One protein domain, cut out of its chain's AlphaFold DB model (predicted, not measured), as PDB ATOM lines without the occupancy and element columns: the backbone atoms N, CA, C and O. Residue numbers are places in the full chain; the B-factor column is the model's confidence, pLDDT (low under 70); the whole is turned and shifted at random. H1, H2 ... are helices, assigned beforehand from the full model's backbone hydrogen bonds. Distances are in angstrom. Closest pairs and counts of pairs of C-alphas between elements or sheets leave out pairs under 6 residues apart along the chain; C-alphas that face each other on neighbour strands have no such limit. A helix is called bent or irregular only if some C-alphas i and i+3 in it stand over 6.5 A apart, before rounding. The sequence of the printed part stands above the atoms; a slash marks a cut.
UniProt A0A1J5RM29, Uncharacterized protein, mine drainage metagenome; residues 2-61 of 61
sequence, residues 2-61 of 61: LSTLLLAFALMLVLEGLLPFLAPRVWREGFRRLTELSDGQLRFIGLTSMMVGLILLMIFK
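AT A GLANCE: This is residues 2 to 61 of the 61 residues of an uncharacterized protein of mine drainage metagenome (UniProt A0A1J5RM29). Look for an open, three-sided frame, roughly a U: the longest helix, H3, is one arm, H1 is the other arm, and the shorter H2 is the base that joins them through a corner at each end. The two arms both reach away from H2, skewed to each other, with an empty gap between them and no packed core. You will find 60 printed residues with three named helices, in the order H1, H2, H3 along the chain, and no named strand; the class is all helix. The whole is loose, with a radius of gyration of the C-alphas of 14.7 A, and the C-alphas span 37 by 28 by 17 A along their three main axes.

IN THESE COORDINATES: Start with the longest helix, H3, residues 39 to 60. Find C-alpha 39 at (-0.766, 56.872, 9.553); from there H3 runs 31.5 A to C-alpha 60 at (-8.447, 28.049, 19.715). Go back along the chain to H2, residues 24 to 35, which measures 16.5 A from first to last C-alpha. Before it comes H1, residues 2 to 22, which begins at C-alpha 2 at (-6.147, 36.443, 37.425) and is 30.2 A long. H1 is neither bent nor irregular, but only just: C-alphas 16 and 19 are 6.5 A apart.

HOW THE PARTS SIT: From H3, look first to H2: the two are close but not clearly touching, and their closest C-alphas, those of Leu 34 and Leu 42, are 7.4 A apart. H2 and H3 stand at a steep tilt of 66 degrees and run opposite ways. At the other end of H2, H1 and H2 touch only at the corner by their link, and only just, with 3 pairs of C-alphas within 8 A. Their closest C-alphas are those of Pro 20 and Trp 27, 5.6 A apart; H1 touches H2 with residues 19 to 20 alone, and H2 touches H1 with residues 27 to 28 alone. The lines of H1 and H2 are about perpendicular, at 78 degrees. H1 and H3 are apart. Every O i to N i+4 pair is within hydrogen-bond range in H2 and H3, and 15 of 17 are in H1.

THE WHOLE: Measure the size between the two C-alphas farthest apart, those of Ser 3 and Glu 36, at 38.7 A; the first and last printed C-alphas, of Leu 2 and Lys 61, are 17.6 A apart. Residues 2 to 18 of H1 stand free, and so do residues 43 to 61, of which 43 to 60 belong to H3. The links from H1 to H2 and from H2 to H3 are both tight, with 1 and 3 residues between the helices. The printed part has no cut, and it ends at residue 61, the chain's last. In the B-factor column the mean pLDDT of the printed part is 93.8, and residue 61 alone is under 70.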
ATOM      1  N   LEU A   2      -7.206  35.434  37.257       89.88
ATOM      2  CA  LEU A   2      -6.147  36.443  37.425       89.88
ATOM      3  C   LEU A   2      -4.733  35.879  37.185       89.88
ATOM      4  O   LEU A   2      -3.936  36.499  36.497       89.88
ATOM      5  N   SER A   3      -4.446  34.672  37.684       90.38
ATOM      6  CA  SER A   3      -3.167  33.980  37.468       90.38
ATOM      7  C   SER A   3      -2.860  33.726  35.988       90.38
ATOM      8  O   SER A   3      -1.743  33.962  35.541       90.38
ATOM      9  N   THR A   4      -3.855  33.298  35.210       91.62
ATOM     10  CA  THR A   4      -3.723  33.067  33.762       91.62
ATOM     11  C   THR A   4      -3.490  34.371  33.000       91.62
ATOM     12  O   THR A   4      -2.656  34.403  32.101       91.62
ATOM     13  N   LEU A   5      -4.181  35.453  33.379       92.12
ATOM     14  CA  LEU A   5      -3.961  36.784  32.800       92.12
ATOM     15  C   LEU A   5      -2.555  37.310  33.106       92.12
ATOM     16  O   LEU A   5      -1.877  37.781  32.201       92.12
ATOM     17  N   LEU A   6      -2.101  37.182  34.356       95.44
ATOM     18  CA  LEU A   6      -0.747  37.568  34.758       95.44
ATOM     19  C   LEU A   6       0.321  36.761  34.014       95.44
ATOM     20  O   LEU A   6       1.320  37.331  33.590       95.44
ATOM     21  N   LEU A   7       0.102  35.459  33.806       95.62
ATOM     22  CA  LEU A   7       1.011  34.620  33.026       95.62
ATOM     23  C   LEU A   7       1.058  35.044  31.552       95.62
ATOM     24  O   LEU A   7       2.145  35.192  30.999       95.62
ATOM     25  N   ALA A   8      -0.098  35.272  30.921       93.56
ATOM     26  CA  ALA A   8      -0.161  35.743  29.538       93.56
ATOM     27  C   ALA A   8       0.530  37.107  29.374       93.56
ATOM     28  O   ALA A   8       1.280  37.309  28.421       93.56
ATOM     29  N   PHE A   9       0.335  38.013  30.336       95.38
ATOM     30  CA  PHE A   9       0.997  39.313  30.364       95.38
ATOM     31  C   PHE A   9       2.516  39.187  30.556       95.38
ATOM     32  O   PHE A   9       3.283  39.817  29.835       95.38
ATOM     33  N   ALA A  10       2.971  38.320  31.464       96.19
ATOM     34  CA  ALA A  10       4.395  38.056  31.657       96.19
ATOM     35  C   ALA A  10       5.055  37.503  30.382       96.19
ATOM     36  O   ALA A  10       6.132  37.959  30.003       96.19
ATOM     37  N   LEU A  11       4.402  36.563  29.688       96.56
ATOM     38  CA  LEU A  11       4.904  36.017  28.423       96.56
ATOM     39  C   LEU A  11       4.958  37.074  27.316       96.56
ATOM     40  O   LEU A  11       5.936  37.118  26.573       96.56
ATOM     41  N   MET A  12       3.947  37.940  27.228       95.06
ATOM     42  CA  MET A  12       3.935  39.068  26.293       95.06
ATOM     43  C   MET A  12       5.138  39.997  26.522       95.06
ATOM     44  O   MET A  12       5.853  40.286  25.564       95.06
ATOM     45  N   LEU A  13       5.442  40.354  27.777       95.88
ATOM     46  CA  LEU A  13       6.617  41.168  28.115       95.88
ATOM     47  C   LEU A  13       7.945  40.480  27.765       95.88
ATOM     48  O   LEU A  13       8.859  41.124  27.250       95.88
ATOM     49  N   VAL A  14       8.064  39.172  28.025       96.44
ATOM     50  CA  VAL A  14       9.269  38.402  27.668       96.44
ATOM     51  C   VAL A  14       9.477  38.394  26.154       96.44
ATOM     52  O   VAL A  14      10.592  38.634  25.693       96.44
ATOM     53  N   LEU A  15       8.417  38.151  25.376       95.38
ATOM     54  CA  LEU A  15       8.488  38.142  23.913       95.38
ATOM     55  C   LEU A  15       8.825  39.526  23.347       95.38
ATOM     56  O   LEU A  15       9.659  39.626  22.447       95.38
ATOM     57  N   GLU A  16       8.235  40.586  23.896       93.44
ATOM     58  CA  GLU A  16       8.512  41.965  23.486       93.44
ATOM     59  C   GLU A  16       9.960  42.380  23.801       93.44
ATOM     60  O   GLU A  16      10.609  43.040  22.989       93.44
ATOM     61  N   GLY A  17      10.515  41.924  24.929       94.12
ATOM     62  CA  GLY A  17      11.909  42.173  25.312       94.12
ATOM     63  C   GLY A  17      12.949  41.319  24.572       94.12
ATOM     64  O   GLY A  17      14.121  41.698  24.505       94.12
ATOM     65  N   LEU A  18      12.552  40.187  23.986       96.31
ATOM     66  CA  LEU A  18      13.481  39.233  23.370       96.31
ATOM     67  C   LEU A  18      14.182  39.810  22.129       96.31
ATOM     68  O   LEU A  18      15.398  39.684  21.974       96.31
ATOM     69  N   LEU A  19      13.419  40.466  21.254       92.12
ATOM     70  CA  LEU A  19      13.904  41.063  20.003       92.12
ATOM     71  C   LEU A  19      14.933  42.192  20.223       92.12
ATOM     72  O   LEU A  19      16.013  42.122  19.627       92.12
ATOM     73  N   PRO A  20      14.678  43.200  21.085       93.69
ATOM     74  CA  PRO A  20      15.672  44.227  21.385       93.69
ATOM     75  C   PRO A  20      16.888  43.680  22.145       93.69
ATOM     76  O   PRO A  20      17.981  44.220  21.971       93.69
ATOM     77  N   PHE A  21      16.737  42.616  22.944       95.69
ATOM     78  CA  PHE A  21      17.851  41.993  23.664       95.69
ATOM     79  C   PHE A  21      18.786  41.205  22.734       95.69
ATOM     80  O   PHE A  21      20.000  41.409  22.766       95.69
ATOM     81  N   LEU A  22      18.238  40.339  21.874       96.88
ATOM     82  CA  LEU A  22      19.031  39.489  20.975       96.88
ATOM     83  C   LEU A  22      19.545  40.238  19.740       96.88
ATOM     84  O   LEU A  22      20.677  40.019  19.307       96.88
ATOM     85  N   ALA A  23      18.723  41.109  19.149       95.62
ATOM     86  CA  ALA A  23      19.011  41.757  17.870       95.62
ATOM     87  C   ALA A  23      18.682  43.266  17.889       95.62
ATOM     88  O   ALA A  23      17.867  43.748  17.095       95.62
ATOM     89  N   PRO A  24      19.372  44.069  18.722       93.19
ATOM     90  CA  PRO A  24      19.066  45.491  18.907       93.19
ATOM     91  C   PRO A  24      19.197  46.332  17.627       93.19
ATOM     92  O   PRO A  24      18.528  47.355  17.484       93.19
ATOM     93  N   ARG A  25      20.068  45.934  16.689       94.25
ATOM     94  CA  ARG A  25      20.233  46.627  15.397       94.25
ATOM     95  C   ARG A  25      19.020  46.418  14.488       94.25
ATOM     96  O   ARG A  25      18.487  47.398  13.980       94.25
ATOM     97  N   VAL A  26      18.573  45.168  14.351       93.50
ATOM     98  CA  VAL A  26      17.391  44.797  13.554       93.50
ATOM     99  C   VAL A  26      16.143  45.457  14.130       93.50
ATOM    100  O   VAL A  26      15.355  46.033  13.386       93.50
ATOM    101  N   TRP A  27      16.006  45.452  15.460       94.31
ATOM    102  CA  TRP A  27      14.910  46.133  16.145       94.31
ATOM    103  C   TRP A  27      14.861  47.631  15.825       94.31
ATOM    104  O   TRP A  27      13.824  48.133  15.401       94.31
ATOM    105  N   ARG A  28      15.991  48.343  15.963       93.81
ATOM    106  CA  ARG A  28      16.067  49.780  15.649       93.81
ATOM    107  C   ARG A  28      15.732  50.086  14.194       93.81
ATOM    108  O   ARG A  28      15.039  51.061  13.924       93.81
ATOM    109  N   GLU A  29      16.227  49.277  13.263       95.00
ATOM    110  CA  GLU A  29      15.944  49.467  11.843       95.00
ATOM    111  C   GLU A  29      14.465  49.210  11.521       95.00
ATOM    112  O   GLU A  29      13.846  50.011  10.823       95.00
ATOM    113  N   GLY A  30      13.871  48.153  12.087       92.00
ATOM    114  CA  GLY A  30      12.438  47.881  11.965       92.00
ATOM    115  C   GLY A  30      11.584  49.026  12.510       92.00
ATOM    116  O   GLY A  30      10.668  49.483  11.830       92.00
ATOM    117  N   PHE A  31      11.936  49.552  13.686       91.31
ATOM    118  CA  PHE A  31      11.251  50.702  14.281       91.31
ATOM    119  C   PHE A  31      11.342  51.951  13.407       91.31
ATOM    120  O   PHE A  31      10.339  52.626  13.196       91.31
ATOM    121  N   ARG A  32      12.520  52.235  12.847       94.50
ATOM    122  CA  ARG A  32      12.700  53.369  11.937       94.50
ATOM    123  C   ARG A  32      11.806  53.247  10.701       94.50
ATOM    124  O   ARG A  32      11.122  54.203  10.347       94.50
ATOM    125  N   ARG A  33      11.749  52.061  10.091       91.25
ATOM    126  CA  ARG A  33      10.856  51.808   8.950       91.25
ATOM    127  C   ARG A  33       9.389  51.984   9.337       91.25
ATOM    128  O   ARG A  33       8.639  52.561   8.565       91.25
ATOM    129  N   LEU A  34       8.988  51.541  10.533       90.62
ATOM    130  CA  LEU A  34       7.627  51.740  11.044       90.62
ATOM    131  C   LEU A  34       7.286  53.225  11.218       90.62
ATOM    132  O   LEU A  34       6.176  53.621  10.882       90.62
ATOM    133  N   THR A  35       8.225  54.047  11.695       91.12
ATOM    134  CA  THR A  35       8.015  55.500  11.845       91.12
ATOM    135  C   THR A  35       7.984  56.260  10.519       91.12
ATOM    136  O   THR A  35       7.478  57.376  10.473       91.12
ATOM    137  N   GLU A  36       8.519  55.675   9.447       93.75
ATOM    138  CA  GLU A  36       8.483  56.241   8.092       93.75
ATOM    139  C   GLU A  36       7.169  55.902   7.351       93.75
ATOM    140  O   GLU A  36       6.894  56.471   6.293       93.75
ATOM    141  N   LEU A  37       6.338  54.999   7.893       92.75
ATOM    142  CA  LEU A  37       5.025  54.680   7.329       92.75
ATOM    143  C   LEU A  37       4.021  55.807   7.584       92.75
ATOM    144  O   LEU A  37       4.008  56.435   8.638       92.75
ATOM    145  N   SER A  38       3.108  56.005   6.634       92.94
ATOM    146  CA  SER A  38       1.965  56.900   6.837       92.94
ATOM    147  C   SER A  38       0.994  56.352   7.891       92.94
ATOM    148  O   SER A  38       0.842  55.134   8.044       92.94
ATOM    149  N   ASP A  39       0.247  57.241   8.551       92.69
ATOM    150  CA  ASP A  39      -0.766  56.872   9.553       92.69
ATOM    151  C   ASP A  39      -1.771  55.829   9.035       92.69
ATOM    152  O   ASP A  39      -2.197  54.938   9.772       92.69
ATOM    153  N   GLY A  40      -2.143  55.909   7.753       93.69
ATOM    154  CA  GLY A  40      -3.047  54.948   7.118       93.69
ATOM    155  C   GLY A  40      -2.454  53.539   7.039       93.69
ATOM    156  O   GLY A  40      -3.141  52.562   7.339       93.69
ATOM    157  N   GLN A  41      -1.169  53.425   6.696       93.44
ATOM    158  CA  GLN A  41      -0.471  52.140   6.628       93.44
ATOM    159  C   GLN A  41      -0.276  51.536   8.018       93.44
ATOM    160  O   GLN A  41      -0.533  50.346   8.205       93.44
ATOM    161  N   LEU A  42       0.107  52.350   9.008       93.69
ATOM    162  CA  LEU A  42       0.270  51.883  10.384       93.69
ATOM    163  C   LEU A  42      -1.059  51.363  10.957       93.69
ATOM    164  O   LEU A  42      -1.104  50.282  11.549       93.69
ATOM    165  N   ARG A  43      -2.163  52.079  10.703       94.25
ATOM    166  CA  ARG A  43      -3.517  51.630  11.072       94.25
ATOM    167  C   ARG A  43      -3.903  50.329  10.379       94.25
ATOM    168  O   ARG A  43      -4.489  49.466  11.023       94.25
ATOM    169  N   PHE A  44      -3.575  50.162   9.099       95.69
ATOM    170  CA  PHE A  44      -3.888  48.935   8.365       95.69
ATOM    171  C   PHE A  44      -3.112  47.719   8.892       95.69
ATOM    172  O   PHE A  44      -3.688  46.640   9.056       95.69
ATOM    173  N   ILE A  45      -1.828  47.895   9.223       94.50
ATOM    174  CA  ILE A  45      -1.019  46.851   9.870       94.50
ATOM    175  C   ILE A  45      -1.644  46.466  11.217       94.50
ATOM    176  O   ILE A  45      -1.830  45.279  11.487       94.50
ATOM    177  N   GLY A  46      -2.035  47.457  12.026       93.88
ATOM    178  CA  GLY A  46      -2.733  47.225  13.292       93.88
ATOM    179  C   GLY A  46      -4.084  46.519  13.124       93.88
ATOM    180  O   GLY A  46      -4.395  45.594  13.865       93.88
ATOM    181  N   LEU A  47      -4.882  46.897  12.123       96.62
ATOM    182  CA  LEU A  47      -6.148  46.221  11.813       96.62
ATOM    183  C   LEU A  47      -5.927  44.760  11.423       96.62
ATOM    184  O   LEU A  47      -6.636  43.879  11.903       96.62
ATOM    185  N   THR A  48      -4.918  44.497  10.594       96.25
ATOM    186  CA  THR A  48      -4.588  43.138  10.156       96.25
ATOM    187  C   THR A  48      -4.128  42.280  11.336       96.25
ATOM    188  O   THR A  48      -4.594  41.150  11.479       96.25
ATOM    189  N   SER A  49      -3.282  42.810  12.230       94.69
ATOM    190  CA  SER A  49      -2.831  42.069  13.417       94.69
ATOM    191  C   SER A  49      -3.976  41.780  14.393       94.69
ATOM    192  O   SER A  49      -4.092  40.652  14.879       94.69
ATOM    193  N   MET A  50      -4.873  42.747  14.618       96.31
ATOM    194  CA  MET A  50      -6.083  42.544  15.421       96.31
ATOM    195  C   MET A  50      -6.995  41.478  14.809       96.31
ATOM    196  O   MET A  50      -7.500  40.619  15.531       96.31
ATOM    197  N   MET A  51      -7.178  41.490  13.485       97.81
ATOM    198  CA  MET A  51      -8.008  40.499  12.799       97.81
ATOM    199  C   MET A  51      -7.437  39.090  12.915       97.81
ATOM    200  O   MET A  51      -8.170  38.170  13.271       97.81
ATOM    201  N   VAL A  52      -6.133  38.922  12.697       97.19
ATOM    202  CA  VAL A  52      -5.461  37.630  12.901       97.19
ATOM    203  C   VAL A  52      -5.620  37.163  14.350       97.19
ATOM    204  O   VAL A  52      -5.969  36.005  14.578       97.19
ATOM    205  N   GLY A  53      -5.442  38.056  15.328       93.56
ATOM    206  CA  GLY A  53      -5.648  37.738  16.743       93.56
ATOM    207  C   GLY A  53      -7.073  37.265  17.052       93.56
ATOM    208  O   GLY A  53      -7.248  36.281  17.769       93.56
ATOM    209  N   LEU A  54      -8.088  37.909  16.472       96.38
ATOM    210  CA  LEU A  54      -9.489  37.505  16.626       96.38
ATOM    211  C   LEU A  54      -9.784  36.152  15.973       96.38
ATOM    212  O   LEU A  54     -10.482  35.338  16.573       96.38
ATOM    213  N   ILE A  55      -9.233  35.888  14.786       97.12
ATOM    214  CA  ILE A  55      -9.377  34.595  14.101       97.12
ATOM    215  C   ILE A  55      -8.750  33.478  14.940       97.12
ATOM    216  O   ILE A  55      -9.388  32.455  15.173       97.12
ATOM    217  N   LEU A  56      -7.528  33.681  15.443       94.56
ATOM    218  CA  LEU A  56      -6.864  32.713  16.319       94.56
ATOM    219  C   LEU A  56      -7.671  32.481  17.597       94.56
ATOM    220  O   LEU A  56      -7.878  31.336  17.989       94.56
ATOM    221  N   LEU A  57      -8.177  33.547  18.219       93.44
ATOM    222  CA  LEU A  57      -9.030  33.424  19.394       93.44
ATOM    223  C   LEU A  57     -10.296  32.626  19.074       93.44
ATOM    224  O   LEU A  57     -10.671  31.794  19.877       93.44
ATOM    225  N   MET A  58     -10.927  32.820  17.916       94.88
ATOM    226  CA  MET A  58     -12.125  32.069  17.527       94.88
ATOM    227  C   MET A  58     -11.850  30.586  17.225       94.88
ATOM    228  O   MET A  58     -12.735  29.762  17.418       94.88
ATOM    229  N   ILE A  59     -10.652  30.246  16.739       96.44
ATOM    230  CA  ILE A  59     -10.269  28.861  16.414       96.44
ATOM    231  C   ILE A  59      -9.834  28.078  17.662       96.44
ATOM    232  O   ILE A  59     -10.125  26.889  17.767       96.44
ATOM    233  N   PHE A  60      -9.091  28.715  18.573       89.44
ATOM    234  CA  PHE A  60      -8.447  28.049  19.715       89.44
ATOM    235  C   PHE A  60      -9.188  28.212  21.051       89.44
ATOM    236  O   PHE A  60      -8.782  27.606  22.045       89.44
ATOM    237  N   LYS A  61     -10.226  29.047  21.096       69.25
ATOM    238  CA  LYS A  61     -11.155  29.157  22.226       69.25
ATOM    239  C   LYS A  61     -12.336  28.221  22.015       69.25
ATOM    240  O   LYS A  61     -12.788  27.665  23.038       69.25
TER     241      LYS A  61